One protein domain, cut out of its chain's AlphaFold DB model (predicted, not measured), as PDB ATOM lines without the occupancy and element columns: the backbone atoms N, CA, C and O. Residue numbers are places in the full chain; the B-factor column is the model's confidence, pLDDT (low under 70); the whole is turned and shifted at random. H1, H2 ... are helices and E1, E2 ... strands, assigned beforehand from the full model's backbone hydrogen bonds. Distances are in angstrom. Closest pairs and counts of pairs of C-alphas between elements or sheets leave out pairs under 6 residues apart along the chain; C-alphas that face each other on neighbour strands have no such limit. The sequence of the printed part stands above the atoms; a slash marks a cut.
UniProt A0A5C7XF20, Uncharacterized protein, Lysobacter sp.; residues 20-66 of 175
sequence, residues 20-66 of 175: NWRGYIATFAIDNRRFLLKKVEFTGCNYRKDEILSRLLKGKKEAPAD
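AT A GLANCE: This is residues 20 to 66 of the 175 residues of an uncharacterized protein of Lysobacter sp. (UniProt A0A5C7XF20). Look first for one long two-stranded hairpin, E1 and E2, with the stretch after E2, residues 43 to 66, folding back past E2 through the one-turn helix H1. Near the far end of this return, residues 63 to 64 pair with residues 36 to 37 of E2, antiparallel, in a short pairing outside the named strands. The printed part has 47 residues, with two named strands and one named helix in the order E1, E2, H1; the sheet order is E1 - E2, antiparallel. The class is mostly strand, though under half of the residues are in named elements. The outline is elongated, spanning 37 by 23 by 13 A, and only just loose, close to compact, with a radius of gyration of the C-alphas of 11.6 A.

IN THESE COORDINATES: Find C-alpha 24 at (178.096, 251.705, 292.162); from there E1, residues 24 to 31, runs 22.6 A. E2, residues 34 to 42, begins at C-alpha 34 at (164.040, 235.153, 298.185) and runs 24.5 A. H1, residues 53 to 56, is 5.0 A long and ends at C-alpha 56 at (182.659, 242.246, 299.706).

HOW THE PARTS SIT: Read E1 and E2 as a hairpin with a tight link, their directions at 158 degrees. N 25 and O 41 are 2.8 A apart and N 34 and O 31 2.9 A, within hydrogen-bond range. From E2 a short link of 10 residues leads to H1; their closest C-alphas, of Val 40 and Leu 53, are 5.2 A apart. E1 and H1 are apart. H1 is too short for an O i to N i+4 pair; its 1 O i to N i+3 pair is within range.

THE WHOLE: The two farthest C-alphas, of Arg 33 and Asn 46, are 36.9 A apart. The printed part has no cut, and neither link between named elements is long. Look to residues 44 to 50 for pLDDT under 70; the mean of the printed part is 83.7.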
ATOM      1  N   ASN A  20     173.416 259.068 290.082       70.69
ATOM      2  CA  ASN A  20     173.930 258.014 290.973       70.69
ATOM      3  C   ASN A  20     175.255 258.406 291.660       70.69
ATOM      4  O   ASN A  20     176.336 257.959 291.280       70.69
ATOM      5  N   TRP A  21     175.159 259.201 292.724       71.25
ATOM      6  CA  TRP A  21     176.307 259.707 293.493       71.25
ATOM      7  C   TRP A  21     177.044 258.635 294.310       71.25
ATOM      8  O   TRP A  21     178.153 258.870 294.777       71.25
ATOM      9  N   ARG A  22     176.454 257.441 294.476       78.94
ATOM     10  CA  ARG A  22     177.078 256.327 295.212       78.94
ATOM     11  C   ARG A  22     178.205 255.651 294.429       78.94
ATOM     12  O   ARG A  22     178.976 254.904 295.023       78.94
ATOM     13  N   GLY A  23     178.284 255.870 293.115       78.06
ATOM     14  CA  GLY A  23     179.366 255.349 292.278       78.06
ATOM     15  C   GLY A  23     179.352 253.830 292.077       78.06
ATOM     16  O   GLY A  23     180.328 253.290 291.568       78.06
ATOM     17  N   TYR A  24     178.278 253.128 292.453       84.31
ATOM     18  CA  TYR A  24     178.096 251.705 292.162       84.31
ATOM     19  C   TYR A  24     176.657 251.384 291.749       84.31
ATOM     20  O   TYR A  24     175.708 252.083 292.111       84.31
ATOM     21  N   ILE A  25     176.497 250.284 291.016       86.62
ATOM     22  CA  ILE A  25     175.219 249.647 290.702       86.62
ATOM     23  C   ILE A  25     175.184 248.286 291.391       86.62
ATOM     24  O   ILE A  25     176.123 247.498 291.289       86.62
ATOM     25  N   ALA A  26     174.086 248.017 292.093       90.25
ATOM     26  CA  ALA A  26     173.787 246.716 292.671       90.25
ATOM     27  C   ALA A  26     172.669 246.044 291.866       90.25
ATOM     28  O   ALA A  26     171.639 246.662 291.598       90.25
ATOM     29  N   THR A  27     172.864 244.782 291.492       92.75
ATOM     30  CA  THR A  27     171.858 243.961 290.810       92.75
ATOM     31  C   THR A  27     171.290 242.951 291.787       92.75
ATOM     32  O   THR A  27     172.034 242.184 292.407       92.75
ATOM     33  N   PHE A  28     169.967 242.922 291.882       95.75
ATOM     34  CA  PHE A  28     169.227 241.987 292.718       95.75
ATOM     35  C   PHE A  28     168.433 241.007 291.855       95.75
ATOM     36  O   PHE A  28     168.087 241.313 290.714       95.75
ATOM     37  N   ALA A  29     168.132 239.839 292.408       96.44
ATOM     38  CA  ALA A  29     167.224 238.866 291.820       96.44
ATOM     39  C   ALA A  29     166.231 238.369 292.869       96.44
ATOM     40  O   ALA A  29     166.553 238.282 294.054       96.44
ATOM     41  N   ILE A  30     165.035 238.009 292.410       96.50
ATOM     42  CA  ILE A  30     164.090 237.212 293.185       96.50
ATOM     43  C   ILE A  30     164.210 235.772 292.689       96.50
ATOM     44  O   ILE A  30     163.915 235.497 291.530       96.50
ATOM     45  N   ASP A  31     164.652 234.865 293.558       95.19
ATOM     46  CA  ASP A  31     164.758 233.433 293.266       95.19
ATOM     47  C   ASP A  31     164.162 232.612 294.411       95.19
ATOM     48  O   ASP A  31     164.507 232.810 295.580       95.19
ATOM     49  N   ASN A  32     163.256 231.689 294.080       95.19
ATOM     50  CA  ASN A  32     162.536 230.862 295.053       95.19
ATOM     51  C   ASN A  32     161.941 231.695 296.206       95.19
ATOM     52  O   ASN A  32     162.124 231.379 297.382       95.19
ATOM     53  N   ARG A  33     161.265 232.802 295.857       97.00
ATOM     54  CA  ARG A  33     160.685 233.788 296.793       97.00
ATOM     55  C   ARG A  33     161.699 234.472 297.725       97.00
ATOM     56  O   ARG A  33     161.296 235.048 298.731       97.00
ATOM     57  N   ARG A  34     162.997 234.449 297.419       97.38
ATOM     58  CA  ARG A  34     164.040 235.153 298.185       97.38
ATOM     59  C   ARG A  34     164.579 236.325 297.387       97.38
ATOM     60  O   ARG A  34     164.882 236.169 296.208       97.38
ATOM     61  N   PHE A  35     164.739 237.465 298.042       97.69
ATOM     62  CA  PHE A  35     165.376 238.646 297.480       97.69
ATOM     63  C   PHE A  35     166.885 238.577 297.725       97.69
ATOM     64  O   PHE A  35     167.341 238.519 298.868       97.69
ATOM     65  N   LEU A  36     167.663 238.513 296.646       96.62
ATOM     66  CA  LEU A  36     169.091 238.206 296.673       96.62
ATOM     67  C   LEU A  36     169.885 239.302 295.968       96.62
ATOM     68  O   LEU A  36     169.592 239.650 294.827       96.62
ATOM     69  N   LEU A  37     170.946 239.787 296.605       95.44
ATOM     70  CA  LEU A  37     171.980 240.575 295.948       95.44
ATOM     71  C   LEU A  37     172.863 239.639 295.112       95.44
ATOM     72  O   LEU A  37     173.483 238.722 295.655       95.44
ATOM     73  N   LYS A  38     172.920 239.876 293.799       93.19
ATOM     74  CA  LYS A  38     173.634 239.036 292.822       93.19
ATOM     75  C   LYS A  38     174.900 239.673 292.278       93.19
ATOM     76  O   LYS A  38     175.805 238.950 291.885       93.19
ATOM     77  N   LYS A  39     174.957 241.005 292.225       90.81
ATOM     78  CA  LYS A  39     176.095 241.724 291.648       90.81
ATOM     79  C   LYS A  39     176.253 243.104 292.266       90.81
ATOM     80  O   LYS A  39     175.257 243.745 292.587       90.81
ATOM     81  N   VAL A  40     177.495 243.564 292.399       89.12
ATOM     82  CA  VAL A  40     177.837 244.959 292.714       89.12
ATOM     83  C   VAL A  40     179.004 245.364 291.825       89.12
ATOM     84  O   VAL A  40     180.039 244.694 291.832       89.12
ATOM     85  N   GLU A  41     178.830 246.448 291.076       85.44
ATOM     86  CA  GLU A  41     179.808 246.979 290.123       85.44
ATOM     87  C   GLU A  41     180.005 248.472 290.354       85.44
ATOM     88  O   GLU A  41     179.026 249.203 290.509       85.44
ATOM     89  N   PHE A  42     181.250 248.948 290.331       80.81
ATOM     90  CA  PHE A  42     181.508 250.387 290.306       80.81
ATOM     91  C   PHE A  42     181.126 250.995 288.952       80.81
ATOM     92  O   PHE A  42     181.266 250.373 287.898       80.81
ATOM     93  N   THR A  43     180.660 252.239 288.989       71.50
ATOM     94  CA  THR A  43     180.336 253.047 287.815       71.50
ATOM     95  C   THR A  43     181.171 254.320 287.811       71.50
ATOM     96  O   THR A  43     181.086 255.113 288.744       71.50
ATOM     97  N   GLY A  44     181.938 254.539 286.745       65.81
ATOM     98  CA  GLY A  44     182.679 255.774 286.477       65.81
ATOM     99  C   GLY A  44     183.645 255.580 285.307       65.81
ATOM    100  O   GLY A  44     183.999 254.446 284.997       65.81
ATOM    101  N   CYS A  45     184.062 256.657 284.637       58.81
ATOM    102  CA  CYS A  45     184.811 256.539 283.374       58.81
ATOM    103  C   CYS A  45     186.202 255.910 283.504       58.81
ATOM    104  O   CYS A  45     186.702 255.374 282.523       58.81
ATOM    105  N   ASN A  46     186.792 255.941 284.701       59.66
ATOM    106  CA  ASN A  46     188.123 255.383 284.964       59.66
ATOM    107  C   ASN A  46     188.072 254.054 285.731       59.66
ATOM    108  O   ASN A  46     189.107 253.428 285.955       59.66
ATOM    109  N   TYR A  47     186.878 253.595 286.119       59.31
ATOM    110  CA  TYR A  47     186.718 252.295 286.754       59.31
ATOM    111  C   TYR A  47     186.452 251.261 285.666       59.31
ATOM    112  O   TYR A  47     185.444 251.323 284.958       59.31
ATOM    113  N   ARG A  48     187.342 250.268 285.545       58.78
ATOM    114  CA  ARG A  48     186.942 249.008 284.911       58.78
ATOM    115  C   ARG A  48     185.706 248.515 285.662       58.78
ATOM    116  O   ARG A  48     185.616 248.694 286.878       58.78
ATOM    117  N   LYS A  49     184.733 247.951 284.939       62.50
ATOM    118  CA  LYS A  49     183.584 247.274 285.552       62.50
ATOM    119  C   LYS A  49     184.097 246.060 286.320       62.50
ATOM    120  O   LYS A  49     184.108 244.945 285.809       62.50
ATOM    121  N   ASP A  50     184.563 246.314 287.530       66.69
ATOM    122  CA  ASP A  50     185.053 245.302 288.435       66.69
ATOM    123  C   ASP A  50     183.862 244.859 289.277       66.69
ATOM    124  O   ASP A  50     183.296 245.624 290.064       66.69
ATOM    125  N   GLU A  51     183.446 243.612 289.079       75.00
ATOM    126  CA  GLU A  51     182.481 242.970 289.955       75.00
ATOM    127  C   GLU A  51     183.156 242.705 291.304       75.00
ATOM    128  O   GLU A  51     184.060 241.878 291.421       75.00
ATOM    129  N   ILE A  52     182.724 243.420 292.341       81.44
ATOM    130  CA  ILE A  52     183.368 243.369 293.662       81.44
ATOM    131  C   ILE A  52     182.584 242.552 294.680       81.44
ATOM    132  O   ILE A  52     183.020 242.440 295.827       81.44
ATOM    133  N   LEU A  53     181.434 241.987 294.298       80.88
ATOM    134  CA  LEU A  53     180.550 241.303 295.240       80.88
ATOM    135  C   LEU A  53     181.278 240.178 295.982       80.88
ATOM    136  O   LEU A  53     181.204 240.102 297.205       80.88
ATOM    137  N   SER A  54     182.041 239.353 295.265       78.56
ATOM    138  CA  SER A  54     182.828 238.272 295.864       78.56
ATOM    139  C   SER A  54     183.850 238.796 296.878       78.56
ATOM    140  O   SER A  54     184.014 238.207 297.944       78.56
ATOM    141  N   ARG A  55     184.487 239.943 296.613       81.69
ATOM    142  CA  ARG A  55     185.404 240.604 297.553       81.69
ATOM    143  C   ARG A  55     184.667 241.124 298.791       81.69
ATOM    144  O   ARG A  55     185.144 240.917 299.902       81.69
ATOM    145  N   LEU A  56     183.500 241.744 298.609       83.38
ATOM    146  CA  LEU A  56     182.659 242.246 299.706       83.38
ATOM    147  C   LEU A  56     182.128 241.110 300.589       83.38
ATOM    148  O   LEU A  56     182.097 241.229 301.811       83.38
ATOM    149  N   LEU A  57     181.744 239.992 299.976       84.19
ATOM    150  CA  LEU A  57     181.121 238.860 300.654       84.19
ATOM    151  C   LEU A  57     182.094 237.722 300.988       84.19
ATOM    152  O   LEU A  57     181.650 236.601 301.248       84.19
ATOM    153  N   LYS A  58     183.409 237.977 300.984       87.12
ATOM    154  CA  LYS A  58     184.448 236.988 301.333       87.12
ATOM    155  C   LYS A  58     184.311 235.668 300.547       87.12
ATOM    156  O   LYS A  58     184.357 234.582 301.115       87.12
ATOM    157  N   GLY A  59     184.103 235.771 299.237       82.12
ATOM    158  CA  GLY A  59     184.017 234.652 298.295       82.12
ATOM    159  C   GLY A  59     182.602 234.156 297.980       82.12
ATOM    160  O   GLY A  59     182.453 233.301 297.107       82.12
ATOM    161  N   LYS A  60     181.548 234.677 298.628       84.81
ATOM    162  CA  LYS A  60     180.164 234.306 298.274       84.81
ATOM    163  C   LYS A  60     179.733 234.949 296.951       84.81
ATOM    164  O   LYS A  60     180.100 236.082 296.655       84.81
ATOM    165  N   LYS A  61     178.915 234.220 296.185       86.00
ATOM    166  CA  LYS A  61     178.373 234.653 294.881       86.00
ATOM    167  C   LYS A  61     177.060 235.434 294.985       86.00
ATOM    168  O   LYS A  61     176.626 236.034 294.012       86.00
ATOM    169  N   GLU A  62     176.414 235.389 296.143       90.81
ATOM    170  CA  GLU A  62     175.165 236.090 296.425       90.81
ATOM    171  C   GLU A  62     175.009 236.308 297.931       90.81
ATOM    172  O   GLU A  62     175.623 235.601 298.740       90.81
ATOM    173  N   ALA A  63     174.175 237.276 298.304       93.31
ATOM    174  CA  ALA A  63     173.756 237.501 299.683       93.31
ATOM    175  C   ALA A  63     172.234 237.679 299.755       93.31
ATOM    176  O   ALA A  63     171.682 238.415 298.934       93.31
ATOM    177  N   PRO A  64     171.547 237.060 300.731       94.62
ATOM    178  CA  PRO A  64     170.176 237.431 301.057       94.62
ATOM    179  C   PRO A  64     170.091 238.914 301.416       94.62
ATOM    180  O   PRO A  64     170.920 239.420 302.169       94.62
ATOM    181  N   ALA A  65     169.087 239.606 300.885       95.56
ATOM    182  CA  ALA A  65     168.731 240.959 301.298       95.56
ATOM    183  C   ALA A  65     167.696 240.895 302.434       95.56
ATOM    184  O   ALA A  65     166.593 241.425 302.325       95.56
ATOM    185  N   ASP A  66     168.045 240.183 303.507       95.81
ATOM    186  CA  ASP A  66     167.198 239.943 304.686       95.81
ATOM    187  C   ASP A  66     166.884 241.213 305.490       95.81
ATOM    188  O   ASP A  66     165.880 241.276 306.192       95.81
TER     189      ASP A  66